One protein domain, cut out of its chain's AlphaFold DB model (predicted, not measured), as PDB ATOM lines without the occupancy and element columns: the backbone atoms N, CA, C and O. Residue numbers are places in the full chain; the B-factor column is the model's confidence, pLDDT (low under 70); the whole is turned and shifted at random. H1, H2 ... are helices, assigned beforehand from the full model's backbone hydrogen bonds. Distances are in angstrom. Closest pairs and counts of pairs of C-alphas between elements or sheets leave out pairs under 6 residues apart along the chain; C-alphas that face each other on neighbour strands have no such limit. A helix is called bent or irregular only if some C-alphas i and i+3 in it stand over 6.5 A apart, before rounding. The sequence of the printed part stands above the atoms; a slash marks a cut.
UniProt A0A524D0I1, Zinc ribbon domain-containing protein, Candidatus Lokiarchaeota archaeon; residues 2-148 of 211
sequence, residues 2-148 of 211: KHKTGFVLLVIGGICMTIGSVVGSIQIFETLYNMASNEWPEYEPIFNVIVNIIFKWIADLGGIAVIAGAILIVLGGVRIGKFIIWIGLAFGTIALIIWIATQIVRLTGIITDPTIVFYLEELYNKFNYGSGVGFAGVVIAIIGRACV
ATOM      1  N   LYS A   2     177.817 157.538 117.358       53.75
ATOM      2  CA  LYS A   2     176.904 156.838 118.295       53.75
ATOM      3  C   LYS A   2     175.453 156.656 117.806       53.75
ATOM      4  O   LYS A   2     174.839 155.653 118.148       53.75
ATOM      5  N   HIS A   3     174.932 157.555 116.964       58.53
ATOM      6  CA  HIS A   3     173.566 157.446 116.428       58.53
ATOM      7  C   HIS A   3     173.384 156.240 115.484       58.53
ATOM      8  O   HIS A   3     172.381 155.536 115.549       58.53
ATOM      9  N   LYS A   4     174.396 155.941 114.653       71.62
ATOM     10  CA  LYS A   4     174.343 154.813 113.707       71.62
ATOM     11  C   LYS A   4     174.369 153.468 114.432       71.62
ATOM     12  O   LYS A   4     173.668 152.548 114.034       71.62
ATOM     13  N   THR A   5     175.130 153.370 115.523       79.75
ATOM     14  CA  THR A   5     175.220 152.140 116.320       79.75
ATOM     15  C   THR A   5     173.887 151.801 116.991       79.75
ATOM     16  O   THR A   5     173.460 150.653 116.923       79.75
ATOM     17  N   GLY A   6     173.201 152.792 117.580       83.81
ATOM     18  CA  GLY A   6     171.892 152.588 118.218       83.81
ATOM     19  C   GLY A   6     170.812 152.134 117.234       83.81
ATOM     20  O   GLY A   6     170.063 151.206 117.530       83.81
ATOM     21  N   PHE A   7     170.790 152.720 116.035       87.38
ATOM     22  CA  PHE A   7     169.890 152.299 114.960       87.38
ATOM     23  C   PHE A   7     170.145 150.853 114.516       87.38
ATOM     24  O   PHE A   7     169.215 150.053 114.460       87.38
ATOM     25  N   VAL A   8     171.404 150.496 114.245       89.12
ATOM     26  CA  VAL A   8     171.761 149.137 113.805       89.12
ATOM     27  C   VAL A   8     171.369 148.097 114.858       89.12
ATOM     28  O   VAL A   8     170.809 147.061 114.512       89.12
ATOM     29  N   LEU A   9     171.583 148.395 116.142       91.00
ATOM     30  CA  LEU A   9     171.147 147.538 117.248       91.00
ATOM     31  C   LEU A   9     169.622 147.363 117.278       91.00
ATOM     32  O   LEU A   9     169.154 146.246 117.457       91.00
ATOM     33  N   LEU A  10     168.843 148.427 117.066       90.69
ATOM     34  CA  LEU A  10     167.378 148.333 117.023       90.69
ATOM     35  C   LEU A  10     166.880 147.470 115.861       90.69
ATOM     36  O   LEU A  10     165.983 146.658 116.058       90.69
ATOM     37  N   VAL A  11     167.478 147.606 114.676       92.56
ATOM     38  CA  VAL A  11     167.106 146.797 113.506       92.56
ATOM     39  C   VAL A  11     167.461 145.328 113.728       92.56
ATOM     40  O   VAL A  11     166.619 144.463 113.509       92.56
ATOM     41  N   ILE A  12     168.669 145.034 114.218       93.12
ATOM     42  CA  ILE A  12     169.087 143.659 114.537       93.12
ATOM     43  C   ILE A  12     168.181 143.064 115.619       93.12
ATOM     44  O   ILE A  12     167.700 141.945 115.468       93.12
ATOM     45  N   GLY A  13     167.911 143.823 116.686       90.50
ATOM     46  CA  GLY A  13     167.017 143.408 117.763       90.50
ATOM     47  C   GLY A  13     165.607 143.110 117.255       90.50
ATOM     48  O   GLY A  13     165.070 142.046 117.549       90.50
ATOM     49  N   GLY A  14     165.052 143.993 116.422       90.25
ATOM     50  CA  GLY A  14     163.750 143.809 115.785       90.25
ATOM     51  C   GLY A  14     163.693 142.573 114.886       90.25
ATOM     52  O   GLY A  14     162.764 141.783 115.011       90.25
ATOM     53  N   ILE A  15     164.717 142.332 114.057       92.06
ATOM     54  CA  ILE A  15     164.804 141.126 113.213       92.06
ATOM     55  C   ILE A  15     164.856 139.862 114.077       92.06
ATOM     56  O   ILE A  15     164.116 138.912 113.824       92.06
ATOM     57  N   CYS A  16     165.690 139.843 115.120       90.25
ATOM     58  CA  CYS A  16     165.753 138.721 116.056       90.25
ATOM     59  C   CYS A  16     164.415 138.491 116.772       90.25
ATOM     60  O   CYS A  16     164.016 137.341 116.949       90.25
ATOM     61  N   MET A  17     163.698 139.559 117.137       88.56
ATOM     62  CA  MET A  17     162.354 139.468 117.711       88.56
ATOM     63  C   MET A  17     161.346 138.891 116.712       88.56
ATOM     64  O   MET A  17     160.572 138.021 117.090       88.56
ATOM     65  N   THR A  18     161.381 139.301 115.443       88.31
ATOM     66  CA  THR A  18     160.496 138.757 114.400       88.31
ATOM     67  C   THR A  18     160.783 137.279 114.124       88.31
ATOM     68  O   THR A  18     159.853 136.481 114.066       88.31
ATOM     69  N   ILE A  19     162.059 136.886 114.022       86.81
ATOM     70  CA  ILE A  19     162.462 135.479 113.832       86.81
ATOM     71  C   ILE A  19     162.081 134.632 115.050       86.81
ATOM     72  O   ILE A  19     161.607 133.511 114.905       86.81
ATOM     73  N   GLY A  20     162.267 135.172 116.256       81.94
ATOM     74  CA  GLY A  20     161.846 134.531 117.498       81.94
ATOM     75  C   GLY A  20     160.334 134.552 117.726       81.94
ATOM     76  O   GLY A  20     159.897 134.077 118.772       81.94
ATOM     77  N   SER A  21     159.563 135.123 116.791       81.81
ATOM     78  CA  SER A  21     158.118 135.347 116.887       81.81
ATOM     79  C   SER A  21     157.701 135.989 118.211       81.81
ATOM     80  O   SER A  21     156.648 135.672 118.753       81.81
ATOM     81  N   VAL A  22     158.530 136.909 118.720       75.75
ATOM     82  CA  VAL A  22     158.260 137.666 119.943       75.75
ATOM     83  C   VAL A  22     157.167 138.677 119.640       75.75
ATOM     84  O   VAL A  22     157.415 139.799 119.189       75.75
ATOM     85  N   VAL A  23     155.945 138.228 119.859       71.62
ATOM     86  CA  VAL A  23     154.708 138.949 119.600       71.62
ATOM     87  C   VAL A  23     153.892 138.889 120.888       71.62
ATOM     88  O   VAL A  23     153.886 137.869 121.584       71.62
ATOM     89  N   GLY A  24     153.235 139.994 121.252       65.88
ATOM     90  CA  GLY A  24     152.286 139.965 122.364       65.88
ATOM     91  C   GLY A  24     151.185 138.965 122.027       65.88
ATOM     92  O   GLY A  24     150.667 138.983 120.913       65.88
ATOM     93  N   SER A  25     150.848 138.044 122.933       69.69
ATOM     94  CA  SER A  25     149.907 137.003 122.539       69.69
ATOM     95  C   SER A  25     148.525 137.586 122.295       69.69
ATOM     96  O   SER A  25     147.900 138.144 123.202       69.69
ATOM     97  N   ILE A  26     148.027 137.362 121.090       70.50
ATOM     98  CA  ILE A  26     146.635 137.581 120.709       70.50
ATOM     99  C   ILE A  26     145.686 136.884 121.708       70.50
ATOM    100  O   ILE A  26     144.654 137.430 122.085       70.50
ATOM    101  N   GLN A  27     146.085 135.716 122.217       71.88
ATOM    102  CA  GLN A  27     145.276 134.874 123.102       71.88
ATOM    103  C   GLN A  27     145.019 135.481 124.487       71.88
ATOM    104  O   GLN A  27     143.972 135.229 125.084       71.88
ATOM    105  N   ILE A  28     145.945 136.276 125.029       76.25
ATOM    106  CA  ILE A  28     145.732 136.983 126.303       76.25
ATOM    107  C   ILE A  28     144.648 138.035 126.141       76.25
ATOM    108  O   ILE A  28     143.766 138.126 126.989       76.25
ATOM    109  N   PHE A  29     144.672 138.773 125.034       76.62
ATOM    110  CA  PHE A  29     143.641 139.755 124.730       76.62
ATOM    111  C   PHE A  29     142.283 139.089 124.504       76.62
ATOM    112  O   PHE A  29     141.299 139.546 125.068       76.62
ATOM    113  N   GLU A  30     142.232 137.953 123.807       79.12
ATOM    114  CA  GLU A  30     140.997 137.164 123.670       79.12
ATOM    115  C   GLU A  30     140.497 136.633 125.027       79.12
ATOM    116  O   GLU A  30     139.299 136.635 125.298       79.12
ATOM    117  N   THR A  31     141.404 136.239 125.926       80.62
ATOM    118  CA  THR A  31     141.041 135.806 127.287       80.62
ATOM    119  C   THR A  31     140.467 136.970 128.106       80.62
ATOM    120  O   THR A  31     139.433 136.810 128.751       80.62
ATOM    121  N   LEU A  32     141.102 138.146 128.052       79.25
ATOM    122  CA  LEU A  32     140.610 139.375 128.686       79.25
ATOM    123  C   LEU A  32     139.259 139.811 128.111       79.25
ATOM    124  O   LEU A  32     138.372 140.177 128.877       79.25
ATOM    125  N   TYR A  33     139.092 139.730 126.789       83.50
ATOM    126  CA  TYR A  33     137.827 139.998 126.111       83.50
ATOM    127  C   TYR A  33     136.726 139.081 126.640       83.50
ATOM    128  O   TYR A  33     135.704 139.580 127.090       83.50
ATOM    129  N   ASN A  34     136.967 137.768 126.678       83.69
ATOM    130  CA  ASN A  34     135.976 136.795 127.140       83.69
ATOM    131  C   ASN A  34     135.606 136.985 128.619       83.69
ATOM    132  O   ASN A  34     134.454 136.792 128.995       83.69
ATOM    133  N   MET A  35     136.561 137.357 129.478       83.19
ATOM    134  CA  MET A  35     136.256 137.688 130.875       83.19
ATOM    135  C   MET A  35     135.402 138.958 130.977       83.19
ATOM    136  O   MET A  35     134.407 138.966 131.696       83.19
ATOM    137  N   ALA A  36     135.755 140.009 130.232       83.25
ATOM    138  CA  ALA A  36     135.031 141.279 130.251       83.25
ATOM    139  C   ALA A  36     133.623 141.169 129.642       83.25
ATOM    140  O   ALA A  36     132.674 141.721 130.194       83.25
ATOM    141  N   SER A  37     133.468 140.433 128.538       83.06
ATOM    142  CA  SER A  37     132.183 140.244 127.861       83.06
ATOM    143  C   SER A  37     131.219 139.374 128.668       83.06
ATOM    144  O   SER A  37     130.014 139.594 128.608       83.06
ATOM    145  N   ASN A  38     131.732 138.402 129.431       87.31
ATOM    146  CA  ASN A  38     130.903 137.562 130.295       87.31
ATOM    147  C   ASN A  38     130.353 138.330 131.504       87.31
ATOM    148  O   ASN A  38     129.211 138.099 131.888       87.31
ATOM    149  N   GLU A  39     131.140 139.237 132.089       89.94
ATOM    150  CA  GLU A  39     130.679 140.063 133.213       89.94
ATOM    151  C   GLU A  39     129.798 141.232 132.760       89.94
ATOM    152  O   GLU A  39     128.822 141.574 133.430       89.94
ATOM    153  N   TRP A  40     130.092 141.829 131.600       84.25
ATOM    154  CA  TRP A  40     129.335 142.963 131.069       84.25
ATOM    155  C   TRP A  40     128.937 142.769 129.600       84.25
ATOM    156  O   TRP A  40     129.519 143.391 128.704       84.25
ATOM    157  N   PRO A  41     127.895 141.960 129.335       83.31
ATOM    158  CA  PRO A  41     127.446 141.658 127.975       83.31
ATOM    159  C   PRO A  41     126.909 142.884 127.220       83.31
ATOM    160  O   PRO A  41     126.954 142.925 125.997       83.31
ATOM    161  N   GLU A  42     126.451 143.923 127.923       89.12
ATOM    162  CA  GLU A  42     125.961 145.164 127.301       89.12
ATOM    163  C   GLU A  42     127.066 145.943 126.560       89.12
ATOM    164  O   GLU A  42     126.799 146.614 125.564       89.12
ATOM    165  N   TYR A  43     128.325 145.810 126.991       84.81
ATOM    166  CA  TYR A  43     129.471 146.498 126.390       84.81
ATOM    167  C   TYR A  43     130.273 145.617 125.426       84.81
ATOM    168  O   TYR A  43     131.321 146.044 124.938       84.81
ATOM    169  N   GLU A  44     129.784 144.418 125.095       82.50
ATOM    170  CA  GLU A  44     130.415 143.508 124.133       82.50
ATOM    171  C   GLU A  44     130.876 144.196 122.828       82.50
ATOM    172  O   GLU A  44     132.048 144.033 122.465       82.50
ATOM    173  N   PRO A  45     130.055 145.016 122.131       83.75
ATOM    174  CA  PRO A  45     130.496 145.652 120.889       83.75
ATOM    175  C   PRO A  45     131.666 146.623 121.103       83.75
ATOM    176  O   PRO A  45     132.549 146.719 120.251       83.75
ATOM    177  N   ILE A  46     131.715 147.300 122.254       85.38
ATOM    178  CA  ILE A  46     132.803 148.218 122.610       85.38
ATOM    179  C   ILE A  46     134.080 147.420 122.889       85.38
ATOM    180  O   ILE A  46     135.143 147.738 122.354       85.38
ATOM    181  N   PHE A  47     133.977 146.340 123.670       82.31
ATOM    182  CA  PHE A  47     135.117 145.473 123.959       82.31
ATOM    183  C   PHE A  47     135.670 144.800 122.705       82.31
ATOM    184  O   PHE A  47     136.886 144.665 122.584       82.31
ATOM    185  N   ASN A  48     134.817 144.428 121.750       82.12
ATOM    186  CA  ASN A  48     135.257 143.788 120.515       82.12
ATOM    187  C   ASN A  48     136.116 144.751 119.680       82.12
ATOM    188  O   ASN A  48     137.212 144.397 119.247       82.12
ATOM    189  N   VAL A  49     135.680 146.004 119.532       83.50
ATOM    190  CA  VAL A  49     136.466 147.020 118.818       83.50
ATOM    191  C   VAL A  49     137.789 147.291 119.540       83.50
ATOM    192  O   VAL A  49     138.857 147.226 118.934       83.50
ATOM    193  N   ILE A  50     137.755 147.538 120.847       83.12
ATOM    194  CA  ILE A  50     138.965 147.905 121.590       83.12
ATOM    195  C   ILE A  50     139.969 146.745 121.628       83.12
ATOM    196  O   ILE A  50     141.145 146.910 121.307       83.12
ATOM    197  N   VAL A  51     139.522 145.551 122.008       80.31
ATOM    198  CA  VAL A  51     140.421 144.427 122.280       80.31
ATOM    199  C   VAL A  51     140.805 143.684 121.000       80.31
ATOM    200  O   VAL A  51     141.994 143.455 120.766       80.31
ATOM    201  N   ASN A  52     139.842 143.359 120.131       74.69
ATOM    202  CA  ASN A  52     140.123 142.563 118.932       74.69
ATOM    203  C   ASN A  52     140.586 143.389 117.732       74.69
ATOM    204  O   ASN A  52     141.313 142.847 116.902       74.69
ATOM    205  N   ILE A  53     140.194 144.662 117.608       75.81
ATOM    206  CA  ILE A  53     140.641 145.497 116.481       75.81
ATOM    207  C   ILE A  53     141.904 146.265 116.864       75.81
ATOM    208  O   ILE A  53     142.902 146.161 116.160       75.81
ATOM    209  N   ILE A  54     141.910 146.986 117.986       77.69
ATOM    210  CA  ILE A  54     143.036 147.874 118.321       77.69
ATOM    211  C   ILE A  54     144.192 147.084 118.946       77.69
ATOM    212  O   ILE A  54     145.296 147.050 118.400       77.69
ATOM    213  N   PHE A  55     143.958 146.408 120.075       75.69
ATOM    214  CA  PHE A  55     145.049 145.754 120.807       75.69
ATOM    215  C   PHE A  55     145.655 144.563 120.062       75.69
ATOM    216  O   PHE A  55     146.875 144.402 120.086       75.69
ATOM    217  N   LYS A  56     144.846 143.770 119.351       75.06
ATOM    218  CA  LYS A  56     145.334 142.638 118.546       75.06
ATOM    219  C   LYS A  56     146.273 143.080 117.421       75.06
ATOM    220  O   LYS A  56     147.336 142.488 117.263       75.06
ATOM    221  N   TRP A  57     145.924 144.141 116.689       73.81
ATOM    222  CA  TRP A  57     146.779 144.696 115.633       73.81
ATOM    223  C   TRP A  57     148.106 145.218 116.183       73.81
ATOM    224  O   TRP A  57     149.162 144.983 115.600       73.81
ATOM    225  N   ILE A  58     148.066 145.892 117.333       72.12
ATOM    226  CA  ILE A  58     149.269 146.403 117.999       72.12
ATOM    227  C   ILE A  58     150.146 145.251 118.500       72.12
ATOM    228  O   ILE A  58     151.371 145.306 118.375       72.12
ATOM    229  N   ALA A  59     149.531 144.205 119.054       72.12
ATOM    230  CA  ALA A  59     150.237 143.046 119.577       72.12
ATOM    231  C   ALA A  59     150.977 142.288 118.472       72.12
ATOM    232  O   ALA A  59     152.135 141.929 118.687       72.12
ATOM    233  N   ASP A  60     150.350 142.131 117.297       74.94
ATOM    234  CA  ASP A  60     150.892 141.414 116.132       74.94
ATOM    235  C   ASP A  60     152.122 142.109 115.519       74.94
ATOM    236  O   ASP A  60     153.019 141.480 114.958       74.94
ATOM    237  N   LEU A  61     152.223 143.428 115.702       77.94
ATOM    238  CA  LEU A  61     153.332 144.210 115.171       77.94
ATOM    239  C   LEU A  61     154.661 143.957 115.901       77.94
ATOM    240  O   LEU A  61     155.699 144.179 115.287       77.94
ATOM    241  N   GLY A  62     154.679 143.467 117.148       81.31
ATOM    242  CA  GLY A  62     155.870 142.992 117.885       81.31
ATOM    243  C   GLY A  62     157.239 143.550 117.439       81.31
ATOM    244  O   GLY A  62     157.523 144.746 117.551       81.31
ATOM    245  N   GLY A  63     158.107 142.673 116.914       84.56
ATOM    246  CA  GLY A  63     159.427 143.040 116.374       84.56
ATOM    247  C   GLY A  63     159.387 143.966 115.146       84.56
ATOM    248  O   GLY A  63     160.278 144.799 114.976       84.56
ATOM    249  N   ILE A  64     158.327 143.897 114.333       88.25
ATOM    250  CA  ILE A  64     158.116 144.772 113.166       88.25
ATOM    251  C   ILE A  64     157.905 146.223 113.617       88.25
ATOM    252  O   ILE A  64     158.460 147.128 112.999       88.25
ATOM    253  N   ALA A  65     157.200 146.459 114.730       89.19
ATOM    254  CA  ALA A  65     157.042 147.786 115.323       89.19
ATOM    255  C   ALA A  65     158.402 148.394 115.691       89.19
ATOM    256  O   ALA A  65     158.653 149.569 115.427       89.19
ATOM    257  N   VAL A  66     159.318 147.591 116.243       89.69
ATOM    258  CA  VAL A  66     160.674 148.046 116.591       89.69
ATOM    259  C   VAL A  66     161.454 148.447 115.335       89.69
ATOM    260  O   VAL A  66     162.103 149.494 115.330       89.69
ATOM    261  N   ILE A  67     161.353 147.667 114.253       91.50
ATOM    262  CA  ILE A  67     161.996 147.977 112.966       91.50
ATOM    263  C   ILE A  67     161.389 149.247 112.352       91.50
ATOM    264  O   ILE A  67     162.125 150.159 111.974       91.50
ATOM    265  N   ALA A  68     160.059 149.337 112.290       90.38
ATOM    266  CA  ALA A  68     159.341 150.485 111.744       90.38
ATOM    267  C   ALA A  68     159.671 151.769 112.516       90.38
ATOM    268  O   ALA A  68     160.006 152.789 111.915       90.38
ATOM    269  N   GLY A  69     159.671 151.708 113.848       87.88
ATOM    270  CA  GLY A  69     160.055 152.834 114.690       87.88
ATOM    271  C   GLY A  69     161.529 153.223 114.528       87.88
ATOM    272  O   GLY A  69     161.845 154.411 114.526       87.88
ATOM    273  N   ALA A  70     162.434 152.260 114.314       88.81
ATOM    274  CA  ALA A  70     163.838 152.548 114.021       88.81
ATOM    275  C   ALA A  70     164.003 153.279 112.678       88.81
ATOM    276  O   ALA A  70     164.751 154.255 112.602       88.81
ATOM    277  N   ILE A  71     163.290 152.843 111.634       90.00
ATOM    278  CA  ILE A  71     163.275 153.509 110.322       90.00
ATOM    279  C   ILE A  71     162.714 154.928 110.458       90.00
ATOM    280  O   ILE A  71     163.303 155.874 109.941       90.00
ATOM    281  N   LEU A  72     161.629 155.098 111.216       88.94
ATOM    282  CA  LEU A  72     160.995 156.398 111.423       88.94
ATOM    283  C   LEU A  72     161.928 157.400 112.119       88.94
ATOM    284  O   LEU A  72     161.944 158.575 111.757       88.94
ATOM    285  N   ILE A  73     162.768 156.938 113.054       86.06
ATOM    286  CA  ILE A  73     163.813 157.768 113.676       86.06
ATOM    287  C   ILE A  73     164.823 158.264 112.634       86.06
ATOM    288  O   ILE A  73     165.240 159.418 112.699       86.06
ATOM    289  N   VAL A  74     165.209 157.428 111.664       84.94
ATOM    290  CA  VAL A  74     166.144 157.821 110.593       84.94
ATOM    291  C   VAL A  74     165.508 158.808 109.616       84.94
ATOM    292  O   VAL A  74     166.200 159.691 109.117       84.94
ATOM    293  N   LEU A  75     164.198 158.705 109.385       85.06
ATOM    294  CA  LEU A  75     163.435 159.631 108.542       85.06
ATOM    295  C   LEU A  75     163.132 160.982 109.221       85.06
ATOM    296  O   LEU A  75     162.454 161.817 108.632       85.06
ATOM    297  N   GLY A  76     163.623 161.215 110.444       80.88
ATOM    298  CA  GLY A  76     163.423 162.463 111.191       80.88
ATOM    299  C   GLY A  76     162.215 162.455 112.135       80.88
ATOM    300  O   GLY A  76     162.078 163.349 112.965       80.88
ATOM    301  N   GLY A  77     161.386 161.407 112.109       84.38
ATOM    302  CA  GLY A  77     160.242 161.212 113.007       84.38
ATOM    303  C   GLY A  77     160.645 160.701 114.393       84.38
ATOM    304  O   GLY A  77     160.147 159.678 114.860       84.38
ATOM    305  N   VAL A  78     161.572 161.384 115.069       80.06
ATOM    306  CA  VAL A  78     162.216 160.881 116.297       80.06
ATOM    307  C   VAL A  78     161.228 160.713 117.460       80.06
ATOM    308  O   VAL A  78     161.362 159.764 118.237       80.06
ATOM    309  N   ARG A  79     160.238 161.608 117.598       82.62
ATOM    310  CA  ARG A  79     159.232 161.565 118.680       82.62
ATOM    311  C   ARG A  79     158.318 160.342 118.529       82.62
ATOM    312  O   ARG A  79     158.255 159.512 119.433       82.62
ATOM    313  N   ILE A  80     157.719 160.182 117.349       84.25
ATOM    314  CA  ILE A  80     156.807 159.075 117.024       84.25
ATOM    315  C   ILE A  80     157.568 157.743 116.985       84.25
ATOM    316  O   ILE A  80     157.123 156.749 117.553       84.25
ATOM    317  N   GLY A  81     158.771 157.716 116.404       84.56
ATOM    318  CA  GLY A  81     159.571 156.494 116.320       84.56
ATOM    319  C   GLY A  81     159.961 155.953 117.696       84.56
ATOM    320  O   GLY A  81     159.887 154.748 117.936       84.56
ATOM    321  N   LYS A  82     160.284 156.837 118.652       86.25
ATOM    322  CA  LYS A  82     160.527 156.442 120.051       86.25
ATOM    323  C   LYS A  82     159.281 155.877 120.731       86.25
ATOM    324  O   LYS A  82     159.430 154.959 121.539       86.25
ATOM    325  N   PHE A  83     158.100 156.411 120.428       88.19
ATOM    326  CA  PHE A  83     156.829 155.921 120.965       88.19
ATOM    327  C   PHE A  83     156.504 154.516 120.442       88.19
ATOM    328  O   PHE A  83     156.287 153.605 121.239       88.19
ATOM    329  N   ILE A  84     156.604 154.301 119.125       88.19
ATOM    330  CA  ILE A  84     156.368 152.992 118.494       88.19
ATOM    331  C   ILE A  84     157.336 151.933 119.041       88.19
ATOM    332  O   ILE A  84     156.914 150.841 119.424       88.19
ATOM    333  N   ILE A  85     158.632 152.262 119.145       89.31
ATOM    334  CA  ILE A  85     159.625 151.353 119.742       89.31
ATOM    335  C   ILE A  85     159.249 151.024 121.184       89.31
ATOM    336  O   ILE A  85     159.435 149.889 121.611       89.31
ATOM    337  N   TRP A  86     158.740 151.987 121.954       87.69
ATOM    338  CA  TRP A  86     158.377 151.744 123.346       87.69
ATOM    339  C   TRP A  86     157.227 150.745 123.476       87.69
ATOM    340  O   TRP A  86     157.330 149.837 124.294       87.69
ATOM    341  N   ILE A  87     156.202 150.854 122.627       85.19
ATOM    342  CA  ILE A  87     155.076 149.911 122.595       85.19
ATOM    343  C   ILE A  87     155.551 148.504 122.218       85.19
ATOM    344  O   ILE A  87     155.302 147.555 122.960       85.19
ATOM    345  N   GLY A  88     156.286 148.362 121.107       84.56
ATOM    346  CA  GLY A  88     156.775 147.049 120.661       84.56
ATOM    347  C   GLY A  88     157.704 146.388 121.686       84.56
ATOM    348  O   GLY A  88     157.671 145.176 121.899       84.56
ATOM    349  N   LEU A  89     158.497 147.200 122.383       88.62
ATOM    350  CA  LEU A  89     159.444 146.727 123.381       88.62
ATOM    351  C   LEU A  89     158.773 146.408 124.726       88.62
ATOM    352  O   LEU A  89     159.210 145.475 125.392       88.62
ATOM    353  N   ALA A  90     157.690 147.100 125.101       86.50
ATOM    354  CA  ALA A  90     156.921 146.806 126.310       86.50
ATOM    355  C   ALA A  90     156.385 145.365 126.296       86.50
ATOM    356  O   ALA A  90     156.636 144.608 127.236       86.50
ATOM    357  N   PHE A  91     155.755 144.943 125.194       81.75
ATOM    358  CA  PHE A  91     155.279 143.563 125.041       81.75
ATOM    359  C   PHE A  91     156.421 142.546 125.091       81.75
ATOM    360  O   PHE A  91     156.321 141.551 125.808       81.75
ATOM    361  N   GLY A  92     157.540 142.834 124.417       84.31
ATOM    362  CA  GLY A  92     158.738 141.993 124.479       84.31
ATOM    363  C   GLY A  92     159.334 141.882 125.886       84.31
ATOM    364  O   GLY A  92     159.805 140.814 126.268       84.31
ATOM    365  N   THR A  93     159.295 142.955 126.685       86.00
ATOM    366  CA  THR A  93     159.796 142.938 128.071       86.00
ATOM    367  C   THR A  93     158.884 142.193 129.033       86.00
ATOM    368  O   THR A  93     159.386 141.426 129.850       86.00
ATOM    369  N   ILE A  94     157.565 142.378 128.933       85.38
ATOM    370  CA  ILE A  94     156.589 141.668 129.774       85.38
ATOM    371  C   ILE A  94     156.728 140.165 129.556       85.38
ATOM    372  O   ILE A  94     156.855 139.393 130.504       85.38
ATOM    373  N   ALA A  95     156.776 139.762 128.293       80.06
ATOM    374  CA  ALA A  95     156.912 138.373 127.917       80.06
ATOM    375  C   ALA A  95     158.278 137.799 128.396       80.06
ATOM    376  O   ALA A  95     158.343 136.663 128.874       80.06
ATOM    377  N   LEU A  96     159.348 138.610 128.413       86.06
ATOM    378  CA  LEU A  96     160.670 138.212 128.912       86.06
ATOM    379  C   LEU A  96     160.663 137.976 130.427       86.06
ATOM    380  O   LEU A  96     161.261 137.012 130.901       86.06
ATOM    381  N   ILE A  97     159.950 138.814 131.179       86.44
ATOM    382  CA  ILE A  97     159.772 138.649 132.627       86.44
ATOM    383  C   ILE A  97     159.037 137.341 132.930       86.44
ATOM    384  O   ILE A  97     159.471 136.591 133.806       86.44
ATOM    385  N   ILE A  98     157.967 137.038 132.188       84.94
ATOM    386  CA  ILE A  98     157.179 135.811 132.374       84.94
ATOM    387  C   ILE A  98     158.035 134.576 132.107       84.94
ATOM    388  O   ILE A  98     158.048 133.661 132.926       84.94
ATOM    389  N   TRP A  99     158.816 134.560 131.024       84.44
ATOM    390  CA  TRP A  99     159.715 133.438 130.755       84.44
ATOM    391  C   TRP A  99     160.747 133.233 131.866       84.44
ATOM    392  O   TRP A  99     160.928 132.104 132.320       84.44
ATOM    393  N   ILE A 100     161.397 134.306 132.337       85.50
ATOM    394  CA  ILE A 100     162.367 134.222 133.440       85.50
ATOM    395  C   ILE A 100     161.692 133.675 134.701       85.50
ATOM    396  O   ILE A 100     162.246 132.782 135.341       85.50
ATOM    397  N   ALA A 101     160.492 134.157 135.039       84.75
ATOM    398  CA  ALA A 101     159.729 133.655 136.176       84.75
ATOM    399  C   ALA A 101     159.449 132.148 136.043       84.75
ATOM    400  O   ALA A 101     159.727 131.390 136.972       84.75
ATOM    401  N   THR A 102     159.006 131.692 134.867       82.75
ATOM    402  CA  THR A 102     158.769 130.268 134.588       82.75
ATOM    403  C   THR A 102     160.051 129.437 134.699       82.75
ATOM    404  O   THR A 102     160.027 128.350 135.277       82.75
ATOM    405  N   GLN A 103     161.193 129.934 134.207       83.81
ATOM    406  CA  GLN A 103     162.480 129.238 134.342       83.81
ATOM    407  C   GLN A 103     162.943 129.149 135.798       83.81
ATOM    408  O   GLN A 103     163.400 128.091 136.223       83.81
ATOM    409  N   ILE A 104     162.802 130.223 136.583       84.69
ATOM    410  CA  ILE A 104     163.157 130.222 138.008       84.69
ATOM    411  C   ILE A 104     162.321 129.183 138.751       84.69
ATOM    412  O   ILE A 104     162.883 128.384 139.497       84.69
ATOM    413  N   VAL A 105     161.008 129.144 138.522       83.88
ATOM    414  CA  VAL A 105     160.119 128.163 139.160       83.88
ATOM    415  C   VAL A 105     160.513 126.734 138.784       83.88
ATOM    416  O   VAL A 105     160.651 125.892 139.669       83.88
ATOM    417  N   ARG A 106     160.801 126.477 137.500       80.81
ATOM    418  CA  ARG A 106     161.245 125.157 137.018       80.81
ATOM    419  C   ARG A 106     162.601 124.720 137.576       80.81
ATOM    420  O   ARG A 106     162.775 123.541 137.861       80.81
ATOM    421  N   LEU A 107     163.557 125.639 137.714       82.88
ATOM    422  CA  LEU A 107     164.922 125.327 138.158       82.88
ATOM    423  C   LEU A 107     165.056 125.239 139.678       82.88
ATOM    424  O   LEU A 107     165.802 124.406 140.182       82.88
ATOM    425  N   THR A 108     164.378 126.122 140.408       80.44
ATOM    426  CA  THR A 108     164.526 126.226 141.867       80.44
ATOM    427  C   THR A 108     163.526 125.364 142.626       80.44
ATOM    428  O   THR A 108     163.762 125.061 143.793       80.44
ATOM    429  N   GLY A 109     162.405 124.985 141.999       72.81
ATOM    430  CA  GLY A 109     161.337 124.228 142.653       72.81
ATOM    431  C   GLY A 109     160.710 124.948 143.853       72.81
ATOM    432  O   GLY A 109     160.020 124.310 144.637       72.81
ATOM    433  N   ILE A 110     160.949 126.258 144.026       69.62
ATOM    434  CA  ILE A 110     160.501 127.036 145.197       69.62
ATOM    435  C   ILE A 110     158.968 127.094 145.287       69.62
ATOM    436  O   ILE A 110     158.414 127.194 146.379       69.62
ATOM    437  N   ILE A 111     158.276 127.007 144.148       68.12
ATOM    438  CA  ILE A 111     156.816 126.962 144.073       68.12
ATOM    439  C   ILE A 111     156.416 125.548 143.655       68.12
ATOM    440  O   ILE A 111     156.459 125.209 142.476       68.12
ATOM    441  N   THR A 112     156.043 124.716 144.629       67.38
ATOM    442  CA  THR A 112     155.545 123.351 144.388       67.38
ATOM    443  C   THR A 112     154.023 123.268 144.328       67.38
ATOM    444  O   THR A 112     153.492 122.168 144.199       67.38
ATOM    445  N   ASP A 113     153.307 124.391 144.453       80.81
ATOM    446  CA  ASP A 113     151.849 124.384 144.324       80.81
ATOM    447  C   ASP A 113     151.460 124.072 142.864       80.81
ATOM    448  O   ASP A 113     151.784 124.867 141.969       80.81
ATOM    449  N   PRO A 114     150.762 122.949 142.599       81.94
ATOM    450  CA  PRO A 114     150.383 122.538 141.246       81.94
ATOM    451  C   PRO A 114     149.542 123.585 140.508       81.94
ATOM    452  O   PRO A 114     149.621 123.699 139.286       81.94
ATOM    453  N   THR A 115     148.760 124.372 141.244       83.25
ATOM    454  CA  THR A 115     147.861 125.393 140.699       83.25
ATOM    455  C   THR A 115     148.649 126.574 140.140       83.25
ATOM    456  O   THR A 115     148.373 127.055 139.046       83.25
ATOM    457  N   ILE A 116     149.673 127.031 140.868       79.12
ATOM    458  CA  ILE A 116     150.497 128.173 140.448       79.12
ATOM    459  C   ILE A 116     151.358 127.790 139.243       79.12
ATOM    460  O   ILE A 116     151.500 128.580 138.310       79.12
ATOM    461  N   VAL A 117     151.890 126.564 139.234       82.38
ATOM    462  CA  VAL A 117     152.634 126.029 138.086       82.38
ATOM    463  C   VAL A 117     151.738 125.959 136.850       82.38
ATOM    464  O   VAL A 117     152.157 126.406 135.786       82.38
ATOM    465  N   PHE A 118     150.492 125.498 136.993       83.81
ATOM    466  CA  PHE A 118     149.526 125.468 135.894       83.81
ATOM    467  C   PHE A 118     149.269 126.864 135.306       83.81
ATOM    468  O   PHE A 118     149.390 127.044 134.096       83.81
ATOM    469  N   TYR A 119     148.998 127.875 136.140       82.06
ATOM    470  CA  TYR A 119     148.775 129.241 135.649       82.06
ATOM    471  C   TYR A 119     150.018 129.855 134.993       82.06
ATOM    472  O   TYR A 119     149.897 130.562 133.993       82.06
ATOM    473  N   LEU A 120     151.216 129.585 135.523       80.00
ATOM    474  CA  LEU A 120     152.479 130.030 134.925       80.00
ATOM    475  C   LEU A 120     152.729 129.385 133.560       80.00
ATOM    476  O   LEU A 120     153.184 130.062 132.639       80.00
ATOM    477  N   GLU A 121     152.434 128.094 133.417       80.19
ATOM    478  CA  GLU A 121     152.551 127.392 132.139       80.19
ATOM    479  C   GLU A 121     151.492 127.848 131.140       80.19
ATOM    480  O   GLU A 121     151.810 128.040 129.970       80.19
ATOM    481  N   GLU A 122     150.261 128.095 131.585       82.44
ATOM    482  CA  GLU A 122     149.214 128.652 130.734       82.44
ATOM    483  C   GLU A 122     149.593 130.057 130.235       82.44
ATOM    484  O   GLU A 122     149.515 130.328 129.037       82.44
ATOM    485  N   LEU A 123     150.073 130.935 131.122       78.94
ATOM    486  CA  LEU A 123     150.587 132.257 130.752       78.94
ATOM    487  C   LEU A 123     151.767 132.154 129.784       78.94
ATOM    488  O   LEU A 123     151.798 132.864 128.780       78.94
ATOM    489  N   TYR A 124     152.719 131.261 130.058       79.25
ATOM    490  CA  TYR A 124     153.868 131.043 129.185       79.25
ATOM    491  C   TYR A 124     153.451 130.541 127.801       79.25
ATOM    492  O   TYR A 124     153.943 131.058 126.809       79.25
ATOM    493  N   ASN A 125     152.514 129.596 127.718       79.25
ATOM    494  CA  ASN A 125     152.036 129.056 126.446       79.25
ATOM    495  C   ASN A 125     151.254 130.079 125.624       79.25
ATOM    496  O   ASN A 125     151.254 129.995 124.397       79.25
ATOM    497  N   LYS A 126     150.606 131.051 126.279       79.00
ATOM    498  CA  LYS A 126     149.998 132.170 125.562       79.00
ATOM    499  C   LYS A 126     151.090 133.032 124.915       79.00
ATOM    500  O   LYS A 126     150.978 133.350 123.737       79.00
ATOM    501  N   PHE A 127     152.183 133.361 125.607       73.56
ATOM    502  CA  PHE A 127     153.295 134.118 125.009       73.56
ATOM    503  C   PHE A 127     154.187 133.256 124.104       73.56
ATOM    504  O   PHE A 127     154.964 132.424 124.564       73.56
ATOM    505  N   ASN A 128     154.157 133.511 122.795       69.06
ATOM    506  CA  ASN A 128     154.996 132.765 121.863       69.06
ATOM    507  C   ASN A 128     156.460 133.239 121.930       69.06
ATOM    508  O   ASN A 128     156.802 134.319 121.448       69.06
ATOM    509  N   TYR A 129     157.329 132.415 122.512       67.94
ATOM    510  CA  TYR A 129     158.776 132.534 122.360       67.94
ATOM    511  C   TYR A 129     159.284 131.364 121.538       67.94
ATOM    512  O   TYR A 129     159.553 130.283 122.061       67.94
ATOM    513  N   GLY A 130     159.453 131.598 120.239       64.19
ATOM    514  CA  GLY A 130     159.888 130.566 119.306       64.19
ATOM    515  C   GLY A 130     161.305 130.053 119.577       64.19
ATOM    516  O   GLY A 130     161.666 128.998 119.064       64.19
ATOM    517  N   SER A 131     162.139 130.786 120.334       71.44
ATOM    518  CA  SER A 131     163.508 130.376 120.704       71.44
ATOM    519  C   SER A 131     164.273 131.437 121.515       71.44
ATOM    520  O   SER A 131     163.862 132.593 121.630       71.44
ATOM    521  N   GLY A 132     165.462 131.056 122.011       78.19
ATOM    522  CA  GLY A 132     166.449 131.937 122.657       78.19
ATOM    523  C   GLY A 132     166.787 133.224 121.888       78.19
ATOM    524  O   GLY A 132     167.093 134.248 122.501       78.19
ATOM    525  N   VAL A 133     166.688 133.210 120.552       83.06
ATOM    526  CA  VAL A 133     166.933 134.398 119.712       83.06
ATOM    527  C   VAL A 133     165.893 135.498 119.916       83.06
ATOM    528  O   VAL A 133     166.239 136.669 119.784       83.06
ATOM    529  N   GLY A 134     164.665 135.158 120.321       83.81
ATOM    530  CA  GLY A 134     163.657 136.152 120.682       83.81
ATOM    531  C   GLY A 134     164.075 136.982 121.900       83.81
ATOM    532  O   GLY A 134     164.027 138.211 121.864       83.81
ATOM    533  N   PHE A 135     164.577 136.323 122.949       84.44
ATOM    534  CA  PHE A 135     165.084 136.995 124.153       84.44
ATOM    535  C   PHE A 135     166.299 137.864 123.856       84.44
ATOM    536  O   PHE A 135     166.346 139.023 124.270       84.44
ATOM    537  N   ALA A 136     167.258 137.324 123.100       88.88
ATOM    538  CA  ALA A 136     168.417 138.090 122.662       88.88
ATOM    539  C   ALA A 136     167.980 139.338 121.879       88.88
ATOM    540  O   ALA A 136     168.487 140.427 122.137       88.88
ATOM    541  N   GLY A 137     166.981 139.204 121.000       89.88
ATOM    542  CA  GLY A 137     166.396 140.315 120.252       89.88
ATOM    543  C   GLY A 137     165.839 141.424 121.144       89.88
ATOM    544  O   GLY A 137     166.197 142.586 120.955       89.88
ATOM    545  N   VAL A 138     165.041 141.077 122.164       89.69
ATOM    546  CA  VAL A 138     164.487 142.052 123.126       89.69
ATOM    547  C   VAL A 138     165.603 142.781 123.876       89.69
ATOM    548  O   VAL A 138     165.592 144.008 123.967       89.69
ATOM    549  N   VAL A 139     166.604 142.054 124.379       90.69
ATOM    550  CA  VAL A 139     167.734 142.648 125.117       90.69
ATOM    551  C   VAL A 139     168.549 143.584 124.222       90.69
ATOM    552  O   VAL A 139     168.868 144.707 124.620       90.69
ATOM    553  N   ILE A 140     168.840 143.164 122.988       91.81
ATOM    554  CA  ILE A 140     169.551 143.982 122.001       91.81
ATOM    555  C   ILE A 140     168.745 145.246 121.674       91.81
ATOM    556  O   ILE A 140     169.318 146.337 121.636       91.81
ATOM    557  N   ALA A 141     167.426 145.135 121.501       90.44
ATOM    558  CA  ALA A 141     166.554 146.274 121.238       90.44
ATOM    559  C   ALA A 141     166.520 147.268 122.417       90.44
ATOM    560  O   ALA A 141     166.542 148.480 122.192       90.44
ATOM    561  N   ILE A 142     166.548 146.788 123.669       90.62
ATOM    562  CA  ILE A 142     166.631 147.640 124.873       90.62
ATOM    563  C   ILE A 142     167.926 148.454 124.870       90.62
ATOM    564  O   ILE A 142     167.904 149.672 125.070       90.62
ATOM    565  N   ILE A 143     169.055 147.792 124.612       89.50
ATOM    566  CA  ILE A 143     170.373 148.435 124.565       89.50
ATOM    567  C   ILE A 143     170.442 149.419 123.390       89.50
ATOM    568  O   ILE A 143     170.917 150.546 123.549       89.50
ATOM    569  N   GLY A 144     169.916 149.022 122.226       87.38
ATOM    570  CA  GLY A 144     169.801 149.863 121.038       87.38
ATOM    571  C   GLY A 144     169.015 151.139 121.325       87.38
ATOM    572  O   GLY A 144     169.518 152.235 121.080       87.38
ATOM    573  N   ARG A 145     167.843 151.014 121.961       86.56
ATOM    574  CA  ARG A 145     167.017 152.150 122.398       86.56
ATOM    575  C   ARG A 145     167.772 153.083 123.345       86.56
ATOM    576  O   ARG A 145     167.714 154.295 123.162       86.56
ATOM    577  N   ALA A 146     168.492 152.545 124.331       84.56
ATOM    578  CA  ALA A 146     169.273 153.351 125.271       84.56
ATOM    579  C   ALA A 146     170.425 154.115 124.585       84.56
ATOM    580  O   ALA A 146     170.814 155.199 125.028       84.56
ATOM    581  N   CYS A 147     170.953 153.570 123.486       82.00
ATOM    582  CA  CYS A 147     172.034 154.165 122.703       82.00
ATOM    583  C   CYS A 147     171.566 155.265 121.730       82.00
ATOM    584  O   CYS A 147     172.382 156.107 121.342       82.00
ATOM    585  N   VAL A 148     170.274 155.323 121.377       76.19
ATOM    586  CA  VAL A 148     169.663 156.441 120.630       76.19
ATOM    587  C   VAL A 148     169.463 157.633 121.581       76.19
ATOM    588  O   VAL A 148     168.363 157.955 122.035       76.19
TER     589      VAL A 148
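This is residues 2 to 148 of the 211 residues of the protein "Zinc ribbon domain-containing protein" of Candidatus Lokiarchaeota archaeon (UniProt A0A524D0I1). The domain is a flat fork of helices: H1, H3b, H4 and H6 form an up-and-down bundle, each running against the one before it, and two helical hairpins, H2 with H3a and the later part of H4 with H5, spread from it as a V. The 147 printed residues, with six named helices, H1 to H6 in chain order, and no named strand, are all helix in class. The whole is only just compact, close to loose, with a radius of gyration of the C-alphas of 17.2 A, and spans 48 by 45 by 20 A.

H3, residues 41 to 74, was assigned as one helix by its hydrogen bonds but is bent, with C-alphas 60 and 63 8.7 A apart; its arms H3a, residues 41 to 60, and H3b, residues 63 to 74, stand at a steep tilt of 65 degrees. H3a is itself irregular, with C-alphas 42 and 45 7.9 A apart. H3b forms a hairpin with H4, residues 78 to 108; their closest C-alphas, Gly 69 and Gly 81, are 4.0 A apart. H1, residues 2 to 19, touches H3b, closest at C-alphas Gly 14 and Gly 63, 4.4 A. H6, residues 132 to 147, touches H1 at a shallow tilt of 23 degrees, opposite ways, closest at C-alphas Gly 13 and Gly 137, 4.0 A. H2, residues 26 to 39, forms a hairpin with H3a, closest at C-alphas Ser 37 and Glu 44, 5.3 A. H5, residues 114 to 126, forms a hairpin with H4, touching its residues 98 to 105 alone, closest at C-alphas Leu 120 and Thr 102, 6.3 A. H3a and H5 are apart. Every O i to N i+4 pair is within hydrogen-bond range in H1, H2, H3b, H4, H5 and H6; in H3a, 11 of 16 are.

H4 is 43.1 A long, H3a 26.3 A, H1 26.2 A and H6 22.9 A. C-alpha 2 is at (176.904, 156.838, 118.295) and C-alpha 147 at (172.034, 154.165, 122.703).

The C-alphas farthest apart, Lys 2 and Glu 42, are 53.0 A apart. The printed part has no cut and no long link. Residues 2 to 3, 24 to 25, 110 to 112 and 128 to 130 have pLDDT under 70.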